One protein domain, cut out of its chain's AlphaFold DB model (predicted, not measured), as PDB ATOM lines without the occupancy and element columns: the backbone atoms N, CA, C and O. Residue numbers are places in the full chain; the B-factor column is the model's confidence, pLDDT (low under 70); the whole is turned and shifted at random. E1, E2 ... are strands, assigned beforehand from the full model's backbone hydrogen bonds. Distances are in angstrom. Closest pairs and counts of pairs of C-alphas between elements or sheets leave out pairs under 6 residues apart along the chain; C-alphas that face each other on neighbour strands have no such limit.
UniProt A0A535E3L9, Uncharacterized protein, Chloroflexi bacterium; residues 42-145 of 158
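AT A GLANCE: This is residues 42 to 145 of the 158 residues of an uncharacterized protein of Chloroflexi bacterium (UniProt A0A535E3L9). The domain is one closed barrel of eleven strands, E1 to E11, which stand round the ring in the order in which they follow in the chain, with E11 closing back on E1. The long strands E6, E7, E8 and E9 make one tall stretch of the wall, while E1, E2 and E4 are short. The printed part has 104 residues, of which 73 are in strands, with no named helix: the class is all strand. The sheet is mixed, with E11 and E1 as its parallel pair. The whole is compact and rounded, with a radius of gyration of the C-alphas of 13.3 A and spans of 33 by 32 by 25 A.

IN THESE COORDINATES: E1, residues 42 to 45, begins at C-alpha 42 (209.913, 202.231, 225.700). E2 holds residues 49 to 52, E3 residues 55 to 61 and E4 residues 64 to 66. E5 is residues 72 to 77. E6, residues 81 to 90, is 26.6 A long and bends by 53 degrees at residue 87. E7, residues 93 to 102, is 29.2 A long and begins at C-alpha 93 (220.408, 208.018, 209.381). E8, residues 107 to 114, is 22.1 A long, and E9, residues 117 to 125, is 26.0 A long. E10 is residues 129 to 134. E11, residues 139 to 144, ends at C-alpha 144 (206.826, 197.446, 226.032).

HOW THE PARTS SIT: From E1 to E11 the strands form a meander, each strand the antiparallel neighbour of the one before, and each two in a row are a hairpin. Within hydrogen-bond range are N 44 and O 51 between E1 and E2, 2.9 A; N 57 and O 50 between E2 and E3, 2.8 A; N 58 and O 66 between E3 and E4, 2.8 A; N 65 and O 73 between E4 and E5, 2.8 A; and N 74 and O 85 between E5 and E6, 2.8 A. Further round are N 86 and O 97 between E6 and E7, 2.8 A; N 98 and O 111 between E7 and E8, 2.8 A; N 112 and O 119 between E8 and E9, 2.8 A; N 124 and O 131 between E9 and E10, 2.8 A; and N 130 and O 142 between E10 and E11, 2.8 A. E11 and E1 are parallel, their directions at 47 degrees. There the C-alphas of Ala 143 and Ala 42 face each other at 4.5 A, and N 43 and O 143 are 2.8 A apart, within hydrogen-bond range. The pairing of E3 is staggered: residues 55 to 58 pair with E2 and residues 58 to 61 with E4. E2 and E8 are apart, for instance.

THE WHOLE: The two C-alphas farthest apart, those of Ala 61 and Gly 137, are 35.9 A apart, while those of the first and last printed residues, Ala 42 and Ala 145, are 6.9 A apart. The printed part has no cut, and the ten links between strands are tight. The mean pLDDT of the printed part is 94.0, and no printed residue is under 70.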
ATOM      1  N   ALA A  42     211.295 202.650 225.531       89.81
ATOM      2  CA  ALA A  42     209.913 202.231 225.700       89.81
ATOM      3  C   ALA A  42     209.170 202.271 224.361       89.81
ATOM      4  O   ALA A  42     209.274 203.254 223.622       89.81
ATOM      5  N   VAL A  43     208.403 201.220 224.091       93.56
ATOM      6  CA  VAL A  43     207.478 201.096 222.967       93.56
ATOM      7  C   VAL A  43     206.061 200.962 223.498       93.56
ATOM      8  O   VAL A  43     205.800 200.225 224.449       93.56
ATOM      9  N   ARG A  44     205.121 201.645 222.858       93.31
ATOM     10  CA  ARG A  44     203.693 201.498 223.119       93.31
ATOM     11  C   ARG A  44     202.946 201.527 221.798       93.31
ATOM     12  O   ARG A  44     203.109 202.467 221.033       93.31
ATOM     13  N   ALA A  45     202.077 200.551 221.570       93.56
ATOM     14  CA  ALA A  45     201.110 200.603 220.481       93.56
ATOM     15  C   ALA A  45     199.695 200.660 221.053       93.56
ATOM     16  O   ALA A  45     199.318 199.877 221.925       93.56
ATOM     17  N   THR A  46     198.913 201.605 220.556       93.56
ATOM     18  CA  THR A  46     197.475 201.721 220.786       93.56
ATOM     19  C   THR A  46     196.766 201.789 219.429       93.56
ATOM     20  O   THR A  46     197.429 201.880 218.389       93.56
ATOM     21  N   PRO A  47     195.423 201.752 219.390       94.44
ATOM     22  CA  PRO A  47     194.693 201.974 218.145       94.44
ATOM     23  C   PRO A  47     195.019 203.317 217.473       94.44
ATOM     24  O   PRO A  47     195.020 203.390 216.250       94.44
ATOM     25  N   ASP A  48     195.355 204.345 218.262       96.62
ATOM     26  CA  ASP A  48     195.507 205.723 217.776       96.62
ATOM     27  C   ASP A  48     196.965 206.175 217.625       96.62
ATOM     28  O   ASP A  48     197.237 207.204 217.003       96.62
ATOM     29  N   ALA A  49     197.916 205.461 218.234       96.50
ATOM     30  CA  ALA A  49     199.310 205.875 218.241       96.50
ATOM     31  C   ALA A  49     200.290 204.707 218.359       96.50
ATOM     32  O   ALA A  49     200.020 203.695 219.008       96.50
ATOM     33  N   TYR A  50     201.472 204.912 217.787       96.19
ATOM     34  CA  TYR A  50     202.655 204.102 218.027       96.19
ATOM     35  C   TYR A  50     203.745 205.012 218.589       96.19
ATOM     36  O   TYR A  50     204.173 205.964 217.939       96.19
ATOM     37  N   GLU A  51     204.175 204.746 219.815       94.44
ATOM     38  CA  GLU A  51     205.180 205.529 220.526       94.44
ATOM     39  C   GLU A  51     206.446 204.692 220.699       94.44
ATOM     40  O   GLU A  51     206.372 203.534 221.110       94.44
ATOM     41  N   ILE A  52     207.608 205.265 220.389       91.06
ATOM     42  CA  ILE A  52     208.911 204.617 220.554       91.06
ATOM     43  C   ILE A  52     209.975 205.645 220.921       91.06
ATOM     44  O   ILE A  52     210.143 206.646 220.230       91.06
ATOM     45  N   GLY A  53     210.694 205.418 222.022       85.31
ATOM     46  CA  GLY A  53     211.816 206.281 222.421       85.31
ATOM     47  C   GLY A  53     211.436 207.758 222.599       85.31
ATOM     48  O   GLY A  53     212.255 208.635 222.353       85.31
ATOM     49  N   GLY A  54     210.182 208.039 222.971       85.12
ATOM     50  CA  GLY A  54     209.638 209.395 223.100       85.12
ATOM     51  C   GLY A  54     209.081 209.998 221.803       85.12
ATOM     52  O   GLY A  54     208.368 210.998 221.868       85.12
ATOM     53  N   ALA A  55     209.334 209.392 220.639       89.62
ATOM     54  CA  ALA A  55     208.664 209.762 219.397       89.62
ATOM     55  C   ALA A  55     207.246 209.183 219.368       89.62
ATOM     56  O   ALA A  55     207.025 208.049 219.791       89.62
ATOM     57  N   ARG A  56     206.295 209.950 218.830       94.75
ATOM     58  CA  ARG A  56     204.901 209.534 218.663       94.75
ATOM     59  C   ARG A  56     204.504 209.599 217.196       94.75
ATOM     60  O   ARG A  56     204.588 210.653 216.570       94.75
ATOM     61  N   LEU A  57     204.043 208.468 216.681       97.12
ATOM     62  CA  LEU A  57     203.404 208.324 215.382       97.12
ATOM     63  C   LEU A  57     201.893 208.233 215.609       97.12
ATOM     64  O   LEU A  57     201.442 207.512 216.500       97.12
ATOM     65  N   THR A  58     201.112 208.947 214.810       98.06
ATOM     66  CA  THR A  58     199.647 208.958 214.879       98.06
ATOM     67  C   THR A  58     199.079 207.970 213.873       98.06
ATOM     68  O   THR A  58     199.572 207.876 212.747       98.06
ATOM     69  N   ALA A  59     198.043 207.234 214.265       97.62
ATOM     70  CA  ALA A  59     197.353 206.327 213.364       97.62
ATOM     71  C   ALA A  59     196.668 207.102 212.227       97.62
ATOM     72  O   ALA A  59     195.932 208.058 212.466       97.62
ATOM     73  N   THR A  60     196.898 206.676 210.988       97.81
ATOM     74  CA  THR A  60     196.211 207.194 209.792       97.81
ATOM     75  C   THR A  60     195.244 206.174 209.201       97.81
ATOM     76  O   THR A  60     194.289 206.536 208.520       97.81
ATOM     77  N   ALA A  61     195.463 204.896 209.502       96.56
ATOM     78  CA  ALA A  61     194.556 203.787 209.249       96.56
ATOM     79  C   ALA A  61     194.811 202.695 210.307       96.56
ATOM     80  O   ALA A  61     195.838 202.742 210.990       96.56
ATOM     81  N   PRO A  62     193.929 201.688 210.457       95.06
ATOM     82  CA  PRO A  62     194.176 200.579 211.374       95.06
ATOM     83  C   PRO A  62     195.538 199.920 211.121       95.06
ATOM     84  O   PRO A  62     195.801 199.414 210.030       95.06
ATOM     85  N   GLY A  63     196.408 199.954 212.133       95.31
ATOM     86  CA  GLY A  63     197.764 199.413 212.056       95.31
ATOM     87  C   GLY A  63     198.753 200.246 211.236       95.31
ATOM     88  O   GLY A  63     199.884 199.814 211.084       95.31
ATOM     89  N   VAL A  64     198.387 201.421 210.719       97.88
ATOM     90  CA  VAL A  64     199.293 202.316 209.981       97.88
ATOM     91  C   VAL A  64     199.480 203.595 210.778       97.88
ATOM     92  O   VAL A  64     198.520 204.320 211.027       97.88
ATOM     93  N   TYR A  65     200.724 203.888 211.135       98.19
ATOM     94  CA  TYR A  65     201.107 205.027 211.954       98.19
ATOM     95  C   TYR A  65     202.116 205.885 211.203       98.19
ATOM     96  O   TYR A  65     203.058 205.360 210.612       98.19
ATOM     97  N   GLN A  66     201.935 207.201 211.240       97.81
ATOM     98  CA  GLN A  66     202.822 208.166 210.596       97.81
ATOM     99  C   GLN A  66     203.188 209.289 211.559       97.81
ATOM    100  O   GLN A  66     202.414 209.651 212.444       97.81
ATOM    101  N   GLY A  67     204.364 209.871 211.380       94.56
ATOM    102  CA  GLY A  67     204.808 210.999 212.179       94.56
ATOM    103  C   GLY A  67     205.780 211.911 211.444       94.56
ATOM    104  O   GLY A  67     205.959 211.803 210.227       94.56
ATOM    105  N   PRO A  68     206.385 212.855 212.180       88.25
ATOM    106  CA  PRO A  68     207.276 213.856 211.610       88.25
ATOM    107  C   PRO A  68     208.452 213.240 210.842       88.25
ATOM    108  O   PRO A  68     208.884 212.124 211.122       88.25
ATOM    109  N   GLY A  69     208.983 213.988 209.871       86.12
ATOM    110  CA  GLY A  69     210.161 213.565 209.105       86.12
ATOM    111  C   GLY A  69     209.933 212.339 208.212       86.12
ATOM    112  O   GLY A  69     210.899 211.694 207.825       86.12
ATOM    113  N   GLY A  70     208.673 212.003 207.905       88.94
ATOM    114  CA  GLY A  70     208.326 210.845 207.078       88.94
ATOM    115  C   GLY A  70     208.398 209.506 207.812       88.94
ATOM    116  O   GLY A  70     208.335 208.463 207.164       88.94
ATOM    117  N   ALA A  71     208.522 209.517 209.145       95.06
ATOM    118  CA  ALA A  71     208.535 208.294 209.931       95.06
ATOM    119  C   ALA A  71     207.193 207.555 209.817       95.06
ATOM    120  O   ALA A  71     206.126 208.160 209.942       95.06
ATOM    121  N   ALA A  72     207.246 206.244 209.604       97.69
ATOM    122  CA  ALA A  72     206.076 205.397 209.464       97.69
ATOM    123  C   ALA A  72     206.300 204.019 210.088       97.69
ATOM    124  O   ALA A  72     207.390 203.456 210.001       97.69
ATOM    125  N   VAL A  73     205.240 203.462 210.674       98.19
ATOM    126  CA  VAL A  73     205.162 202.081 211.164       98.19
ATOM    127  C   VAL A  73     203.871 201.466 210.633       98.19
ATOM    128  O   VAL A  73     202.812 202.086 210.685       98.19
ATOM    129  N   VAL A  74     203.947 200.239 210.135       98.12
ATOM    130  CA  VAL A  74     202.805 199.454 209.671       98.12
ATOM    131  C   VAL A  74     202.799 198.124 210.405       98.12
ATOM    132  O   VAL A  74     203.801 197.420 210.398       98.12
ATOM    133  N   LEU A  75     201.670 197.762 211.002       96.50
ATOM    134  CA  LEU A  75     201.404 196.498 211.675       96.50
ATOM    135  C   LEU A  75     200.238 195.810 210.965       96.50
ATOM    136  O   LEU A  75     199.165 196.392 210.808       96.50
ATOM    137  N   ARG A  76     200.428 194.562 210.541       95.81
ATOM    138  CA  ARG A  76     199.404 193.804 209.819       95.81
ATOM    139  C   ARG A  76     199.384 192.345 210.243       95.81
ATOM    140  O   ARG A  76     200.421 191.695 210.279       95.81
ATOM    141  N   GLN A  77     198.187 191.811 210.464       93.81
ATOM    142  CA  GLN A  77     197.985 190.375 210.639       93.81
ATOM    143  C   GLN A  77     197.939 189.673 209.281       93.81
ATOM    144  O   GLN A  77     197.138 190.036 208.415       93.81
ATOM    145  N   VAL A  78     198.803 188.679 209.077       91.88
ATOM    146  CA  VAL A  78     198.879 187.880 207.848       91.88
ATOM    147  C   VAL A  78     199.165 186.426 208.208       91.88
ATOM    148  O   VAL A  78     200.263 186.104 208.649       91.88
ATOM    149  N   GLY A  79     198.194 185.536 207.978       88.81
ATOM    150  CA  GLY A  79     198.395 184.088 208.113       88.81
ATOM    151  C   GLY A  79     198.763 183.620 209.525       88.81
ATOM    152  O   GLY A  79     199.620 182.754 209.657       88.81
ATOM    153  N   GLY A  80     198.156 184.205 210.564       90.56
ATOM    154  CA  GLY A  80     198.453 183.864 211.965       90.56
ATOM    155  C   GLY A  80     199.792 184.416 212.469       90.56
ATOM    156  O   GLY A  80     200.411 183.848 213.367       90.56
ATOM    157  N   ALA A  81     200.290 185.476 211.834       93.81
ATOM    158  CA  ALA A  81     201.463 186.206 212.276       93.81
ATOM    159  C   ALA A  81     201.241 187.711 212.129       93.81
ATOM    160  O   ALA A  81     200.704 188.190 211.124       93.81
ATOM    161  N   THR A  82     201.757 188.464 213.093       95.00
ATOM    162  CA  THR A  82     201.892 189.911 212.993       95.00
ATOM    163  C   THR A  82     203.146 190.228 212.191       95.00
ATOM    164  O   THR A  82     204.261 189.897 212.593       95.00
ATOM    165  N   ARG A  83     202.976 190.892 211.051       97.12
ATOM    166  CA  ARG A  83     204.066 191.491 210.284       97.12
ATOM    167  C   ARG A  83     204.118 192.974 210.586       97.12
ATOM    168  O   ARG A  83     203.100 193.660 210.504       97.12
ATOM    169  N   ALA A  84     205.305 193.451 210.904       97.81
ATOM    170  CA  ALA A  84     205.569 194.850 211.150       97.81
ATOM    171  C   ALA A  84     206.582 195.370 210.137       97.81
ATOM    172  O   ALA A  84     207.509 194.654 209.770       97.81
ATOM    173  N   GLY A  85     206.403 196.603 209.689       98.06
ATOM    174  CA  GLY A  85     207.347 197.317 208.844       98.06
ATOM    175  C   GLY A  85     207.501 198.746 209.335       98.06
ATOM    176  O   GLY A  85     206.539 199.320 209.841       98.06
ATOM    177  N   ALA A  86     208.685 199.326 209.201       97.81
ATOM    178  CA  ALA A  86     208.893 200.731 209.500       97.81
ATOM    179  C   ALA A  86     209.958 201.375 208.630       97.81
ATOM    180  O   ALA A  86     210.804 200.716 208.027       97.81
ATOM    181  N   SER A  87     209.876 202.696 208.593       96.31
ATOM    182  CA  SER A  87     210.803 203.598 207.935       96.31
ATOM    183  C   SER A  87     210.913 204.846 208.797       96.31
ATOM    184  O   SER A  87     209.891 205.407 209.191       96.31
ATOM    185  N   ALA A  88     212.123 205.257 209.157       93.88
ATOM    186  CA  ALA A  88     212.360 206.444 209.971       93.88
ATOM    187  C   ALA A  88     213.781 206.976 209.754       93.88
ATOM    188  O   ALA A  88     214.614 206.325 209.127       93.88
ATOM    189  N   SER A  89     214.067 208.145 210.322       90.56
ATOM    190  CA  SER A  89     215.435 208.639 210.479       90.56
ATOM    191  C   SER A  89     215.836 208.547 211.949       90.56
ATOM    192  O   SER A  89     215.245 209.221 212.792       90.56
ATOM    193  N   LEU A  90     216.834 207.721 212.264       82.88
ATOM    194  CA  LEU A  90     217.372 207.521 213.612       82.88
ATOM    195  C   LEU A  90     218.777 208.120 213.666       82.88
ATOM    196  O   LEU A  90     219.626 207.771 212.854       82.88
ATOM    197  N   GLY A  91     219.021 209.083 214.558       81.94
ATOM    198  CA  GLY A  91     220.327 209.758 214.626       81.94
ATOM    199  C   GLY A  91     220.747 210.456 213.320       81.94
ATOM    200  O   GLY A  91     221.935 210.603 213.062       81.94
ATOM    201  N   GLY A  92     219.784 210.855 212.478       85.94
ATOM    202  CA  GLY A  92     220.033 211.432 211.149       85.94
ATOM    203  C   GLY A  92     220.236 210.407 210.026       85.94
ATOM    204  O   GLY A  92     220.348 210.800 208.870       85.94
ATOM    205  N   VAL A  93     220.226 209.110 210.342       89.56
ATOM    206  CA  VAL A  93     220.408 208.018 209.381       89.56
ATOM    207  C   VAL A  93     219.058 207.437 208.983       89.56
ATOM    208  O   VAL A  93     218.266 207.035 209.840       89.56
ATOM    209  N   HIS A  94     218.798 207.366 207.676       92.06
ATOM    210  CA  HIS A  94     217.612 206.685 207.173       92.06
ATOM    211  C   HIS A  94     217.691 205.192 207.474       92.06
ATOM    212  O   HIS A  94     218.709 204.540 207.238       92.06
ATOM    213  N   THR A  95     216.603 204.670 208.016       94.88
ATOM    214  CA  THR A  95     216.523 203.306 208.498       94.88
ATOM    215  C   THR A  95     215.181 202.708 208.134       94.88
ATOM    216  O   THR A  95     214.136 203.321 208.366       94.88
ATOM    217  N   THR A  96     215.206 201.480 207.633       97.44
ATOM    218  CA  THR A  96     214.005 200.669 207.445       97.44
ATOM    219  C   THR A  96     214.116 199.375 208.229       97.44
ATOM    220  O   THR A  96     215.209 198.936 208.596       97.44
ATOM    221  N   GLY A  97     212.974 198.771 208.521       97.88
ATOM    222  CA  GLY A  97     212.940 197.489 209.197       97.88
ATOM    223  C   GLY A  97     211.656 196.734 208.956       97.88
ATOM    224  O   GLY A  97     210.605 197.323 208.708       97.88
ATOM    225  N   THR A  98     211.747 195.417 209.052       98.31
ATOM    226  CA  THR A  98     210.596 194.525 209.083       98.31
ATOM    227  C   THR A  98     210.774 193.506 210.193       98.31
ATOM    228  O   THR A  98     211.888 193.061 210.446       98.31
ATOM    229  N   CYS A  99     209.684 193.152 210.866       98.12
ATOM    230  CA  CYS A  99     209.668 192.103 211.876       98.12
ATOM    231  C   CYS A  99     208.491 191.163 211.640       98.12
ATOM    232  O   CYS A  99     207.425 191.573 211.163       98.12
ATOM    233  N   VAL A 100     208.674 189.899 211.999       97.88
ATOM    234  CA  VAL A 100     207.625 188.882 211.978       97.88
ATOM    235  C   VAL A 100     207.510 188.262 213.363       97.88
ATOM    236  O   VAL A 100     208.463 187.674 213.873       97.88
ATOM    237  N   LEU A 101     206.312 188.364 213.936       95.56
ATOM    238  CA  LEU A 101     205.919 187.757 215.200       95.56
ATOM    239  C   LEU A 101     204.775 186.776 214.934       95.56
ATOM    240  O   LEU A 101     203.661 187.195 214.623       95.56
ATOM    241  N   ALA A 102     205.035 185.476 215.038       92.00
ATOM    242  CA  ALA A 102     203.973 184.475 214.941       92.00
ATOM    243  C   ALA A 102     202.990 184.585 216.123       92.00
ATOM    244  O   ALA A 102     203.375 184.977 217.228       92.00
ATOM    245  N   ASP A 103     201.723 184.230 215.909       86.75
ATOM    246  CA  ASP A 103     200.694 184.328 216.945       86.75
ATOM    247  C   ASP A 103     201.038 183.472 218.167       86.75
ATOM    248  O   ASP A 103     201.402 182.300 218.069       86.75
ATOM    249  N   GLY A 104     200.943 184.083 219.350       83.88
ATOM    250  CA  GLY A 104     201.297 183.445 220.620       83.88
ATOM    251  C   GLY A 104     202.795 183.177 220.807       83.88
ATOM    252  O   GLY A 104     203.194 182.712 221.879       83.88
ATOM    253  N   ALA A 105     203.638 183.485 219.816       89.50
ATOM    254  CA  ALA A 105     205.075 183.350 219.956       89.50
ATOM    255  C   ALA A 105     205.625 184.380 220.947       89.50
ATOM    256  O   ALA A 105     205.097 185.475 221.146       89.50
ATOM    257  N   ARG A 106     206.738 184.006 221.575       94.00
ATOM    258  CA  ARG A 106     207.518 184.872 222.469       94.00
ATOM    259  C   ARG A 106     208.819 185.323 221.820       94.00
ATOM    260  O   ARG A 106     209.732 185.742 222.525       94.00
ATOM    261  N   THR A 107     208.896 185.222 220.499       95.69
ATOM    262  CA  THR A 107     210.070 185.578 219.718       95.69
ATOM    263  C   THR A 107     209.627 186.262 218.435       95.69
ATOM    264  O   THR A 107     208.724 185.753 217.770       95.69
ATOM    265  N   GLU A 108     210.265 187.374 218.080       96.00
ATOM    266  CA  GLU A 108     210.162 187.955 216.739       96.00
ATOM    267  C   GLU A 108     211.515 187.947 216.029       96.00
ATOM    268  O   GLU A 108     212.570 188.010 216.658       96.00
ATOM    269  N   SER A 109     211.476 187.801 214.706       97.75
ATOM    270  CA  SER A 109     212.653 187.901 213.835       97.75
ATOM    271  C   SER A 109     212.553 189.176 213.024       97.75
ATOM    272  O   SER A 109     211.494 189.449 212.455       97.75
ATOM    273  N   CYS A 110     213.643 189.933 212.972       98.38
ATOM    274  CA  CYS A 110     213.679 191.241 212.348       98.38
ATOM    275  C   CYS A 110     214.848 191.392 211.375       98.38
ATOM    276  O   CYS A 110     215.957 190.917 211.622       98.38
ATOM    277  N   GLU A 111     214.593 192.134 210.306       98.50
ATOM    278  CA  GLU A 111     215.565 192.545 209.301       98.50
ATOM    279  C   GLU A 111     215.521 194.067 209.189       98.50
ATOM    280  O   GLU A 111     214.440 194.655 209.115       98.50
ATOM    281  N   PHE A 112     216.685 194.702 209.174       97.88
ATOM    282  CA  PHE A 112     216.844 196.146 209.100       97.88
ATOM    283  C   PHE A 112     217.825 196.524 208.000       97.88
ATOM    284  O   PHE A 112     218.751 195.773 207.690       97.88
ATOM    285  N   THR A 113     217.670 197.745 207.504       97.31
ATOM    286  CA  THR A 113     218.672 198.418 206.682       97.31
ATOM    287  C   THR A 113     218.996 199.752 207.332       97.31
ATOM    288  O   THR A 113     218.105 200.584 207.498       97.31
ATOM    289  N   LEU A 114     220.258 199.950 207.712       92.38
ATOM    290  CA  LEU A 114     220.773 201.203 208.268       92.38
ATOM    291  C   LEU A 114     221.834 201.725 207.309       92.38
ATOM    292  O   LEU A 114     222.867 201.075 207.170       92.38
ATOM    293  N   ASP A 115     221.610 202.875 206.664       88.19
ATOM    294  CA  ASP A 115     222.599 203.434 205.721       88.19
ATOM    295  C   ASP A 115     223.043 202.388 204.671       88.19
ATOM    296  O   ASP A 115     224.225 202.071 204.534       88.19
ATOM    297  N   ASP A 116     222.055 201.736 204.043       88.88
ATOM    298  CA  ASP A 116     222.207 200.636 203.075       88.88
ATOM    299  C   ASP A 116     222.933 199.373 203.578       88.88
ATOM    300  O   ASP A 116     223.203 198.449 202.805       88.88
ATOM    301  N   ARG A 117     223.209 199.272 204.883       93.69
ATOM    302  CA  ARG A 117     223.808 198.082 205.493       93.69
ATOM    303  C   ARG A 117     222.734 197.184 206.107       93.69
ATOM    304  O   ARG A 117     221.983 197.657 206.966       93.69
ATOM    305  N   PRO A 118     222.666 195.902 205.703       96.44
ATOM    306  CA  PRO A 118     221.730 194.962 206.292       96.44
ATOM    307  C   PRO A 118     222.149 194.625 207.723       96.44
ATOM    308  O   PRO A 118     223.337 194.524 208.036       96.44
ATOM    309  N   LEU A 119     221.155 194.426 208.574       96.44
ATOM    310  CA  LEU A 119     221.323 194.014 209.956       96.44
ATOM    311  C   LEU A 119     220.137 193.143 210.351       96.44
ATOM    312  O   LEU A 119     218.993 193.513 210.099       96.44
ATOM    313  N   THR A 120     220.382 192.019 211.007       98.25
ATOM    314  CA  THR A 120     219.307 191.144 211.492       98.25
ATOM    315  C   THR A 120     219.280 191.081 213.009       98.25
ATOM    316  O   THR A 120     220.291 191.308 213.683       98.25
ATOM    317  N   ALA A 121     218.103 190.805 213.566       98.31
ATOM    318  CA  ALA A 121     217.946 190.583 214.992       98.31
ATOM    319  C   ALA A 121     216.878 189.543 215.323       98.31
ATOM    320  O   ALA A 121     215.930 189.321 214.569       98.31
ATOM    321  N   VAL A 122     217.033 188.944 216.499       98.12
ATOM    322  CA  VAL A 122     216.027 188.107 217.143       98.12
ATOM    323  C   VAL A 122     215.686 188.718 218.490       98.12
ATOM    324  O   VAL A 122     216.567 188.962 219.319       98.12
ATOM    325  N   ASP A 123     214.397 188.899 218.727       97.06
ATOM    326  CA  ASP A 123     213.877 189.499 219.944       97.06
ATOM    327  C   ASP A 123     213.139 188.451 220.751       97.06
ATOM    328  O   ASP A 123     212.335 187.698 220.214       97.06
ATOM    329  N   THR A 124     213.392 188.400 222.055       97.06
ATOM    330  CA  THR A 124     212.757 187.444 222.969       97.06
ATOM    331  C   THR A 124     211.923 188.172 224.016       97.06
ATOM    332  O   THR A 124     212.408 189.081 224.687       97.06
ATOM    333  N   TRP A 125     210.659 187.777 224.174       95.19
ATOM    334  CA  TRP A 125     209.703 188.414 225.079       95.19
ATOM    335  C   TRP A 125     209.982 188.051 226.538       95.19
ATOM    336  O   TRP A 125     209.750 186.915 226.974       95.19
ATOM    337  N   THR A 126     210.370 189.041 227.335       93.19
ATOM    338  CA  THR A 126     210.749 188.874 228.747       93.19
ATOM    339  C   THR A 126     209.593 189.097 229.727       93.19
ATOM    340  O   THR A 126     209.769 188.938 230.931       93.19
ATOM    341  N   GLY A 127     208.383 189.400 229.241       89.12
ATOM    342  CA  GLY A 127     207.189 189.619 230.073       89.12
ATOM    343  C   GLY A 127     206.805 191.089 230.268       89.12
ATOM    344  O   GLY A 127     205.649 191.364 230.575       89.12
ATOM    345  N   GLY A 128     207.735 192.017 230.035       89.31
ATOM    346  CA  GLY A 128     207.481 193.466 230.033       89.31
ATOM    347  C   GLY A 128     208.179 194.201 228.888       89.31
ATOM    348  O   GLY A 128     208.265 195.427 228.896       89.31
ATOM    349  N   GLY A 129     208.724 193.453 227.930       93.56
ATOM    350  CA  GLY A 129     209.549 193.987 226.866       93.56
ATOM    351  C   GLY A 129     210.217 192.908 226.024       93.56
ATOM    352  O   GLY A 129     210.043 191.706 226.252       93.56
ATOM    353  N   TRP A 130     211.004 193.366 225.064       95.31
ATOM    354  CA  TRP A 130     211.859 192.544 224.226       95.31
ATOM    355  C   TRP A 130     213.302 192.631 224.694       95.31
ATOM    356  O   TRP A 130     213.818 193.718 224.939       95.31
ATOM    357  N   HIS A 131     213.959 191.482 224.761       95.12
ATOM    358  CA  HIS A 131     215.409 191.412 224.718       95.12
ATOM    359  C   HIS A 131     215.825 191.156 223.271       95.12
ATOM    360  O   HIS A 131     215.599 190.060 222.753       95.12
ATOM    361  N   ARG A 132     216.396 192.168 222.622       96.88
ATOM    362  CA  ARG A 132     216.872 192.112 221.244       96.88
ATOM    363  C   ARG A 132     218.321 191.667 221.193       96.88
ATOM    364  O   ARG A 132     219.170 192.254 221.863       96.88
ATOM    365  N   ARG A 133     218.618 190.709 220.318       97.12
ATOM    366  CA  ARG A 133     219.978 190.303 219.961       97.12
ATOM    367  C   ARG A 133     220.196 190.445 218.464       97.12
ATOM    368  O   ARG A 133     219.509 189.805 217.677       97.12
ATOM    369  N   TYR A 134     221.190 191.238 218.099       97.12
ATOM    370  CA  TYR A 134     221.629 191.402 216.722       97.12
ATOM    371  C   TYR A 134     222.599 190.293 216.289       97.12
ATOM    372  O   TYR A 134     223.236 189.644 217.127       97.12
ATOM    373  N   ASP A 135     222.733 190.098 214.979       97.19
ATOM    374  CA  ASP A 135     223.682 189.154 214.371       97.19
ATOM    375  C   ASP A 135     225.156 189.439 214.703       97.19
ATOM    376  O   ASP A 135     225.935 188.503 214.883       97.19
ATOM    377  N   ASP A 136     225.532 190.704 214.883       94.44
ATOM    378  CA  ASP A 136     226.873 191.118 215.319       94.44
ATOM    379  C   ASP A 136     227.137 190.935 216.828       94.44
ATOM    380  O   ASP A 136     228.192 191.318 217.339       94.44
ATOM    381  N   GLY A 137     226.180 190.358 217.558       94.25
ATOM    382  CA  GLY A 137     226.293 190.059 218.983       94.25
ATOM    383  C   GLY A 137     225.915 191.205 219.919       94.25
ATOM    384  O   GLY A 137     225.878 190.984 221.131       94.25
ATOM    385  N   ARG A 138     225.592 192.405 219.412       93.19
ATOM    386  CA  ARG A 138     225.059 193.485 220.257       93.19
ATOM    387  C   ARG A 138     223.651 193.156 220.735       93.19
ATOM    388  O   ARG A 138     222.879 192.481 220.053       93.19
ATOM    389  N   THR A 139     223.297 193.694 221.895       93.94
ATOM    390  CA  THR A 139     221.981 193.500 222.505       93.94
ATOM    391  C   THR A 139     221.345 194.823 222.902       93.94
ATOM    392  O   THR A 139     222.049 195.800 223.163       93.94
ATOM    393  N   ALA A 140     220.019 194.842 222.973       92.94
ATOM    394  CA  ALA A 140     219.246 195.966 223.483       92.94
ATOM    395  C   ALA A 140     218.013 195.462 224.239       92.94
ATOM    396  O   ALA A 140     217.390 194.487 223.826       92.94
ATOM    397  N   ASP A 141     217.640 196.150 225.314       93.31
ATOM    398  CA  ASP A 141     216.391 195.890 226.026       93.31
ATOM    399  C   ASP A 141     215.360 196.964 225.671       93.31
ATOM    400  O   ASP A 141     215.622 198.169 225.749       93.31
ATOM    401  N   ILE A 142     214.177 196.513 225.263       93.88
ATOM    402  CA  ILE A 142     213.091 197.354 224.767       93.88
ATOM    403  C   ILE A 142     211.891 197.136 225.677       93.88
ATOM    404  O   ILE A 142     211.248 196.089 225.630       93.88
ATOM    405  N   ALA A 143     211.573 198.112 226.520       92.94
ATOM    406  CA  ALA A 143     210.384 198.041 227.357       92.94
ATOM    407  C   ALA A 143     209.133 198.161 226.479       92.94
ATOM    408  O   ALA A 143     209.073 199.009 225.595       92.94
ATOM    409  N   VAL A 144     208.110 197.350 226.734       92.00
ATOM    410  CA  VAL A 144     206.826 197.446 226.032       92.00
ATOM    411  C   VAL A 144     205.745 197.788 227.043       92.00
ATOM    412  O   VAL A 144     205.489 197.050 227.993       92.00
ATOM    413  N   ALA A 145     205.090 198.926 226.838       86.38
ATOM    414  CA  ALA A 145     203.974 199.361 227.656       86.38
ATOM    415  C   ALA A 145     202.731 198.526 227.312       86.38
ATOM    416  O   ALA A 145     201.994 198.827 226.375       86.38
TER     417      ALA A 145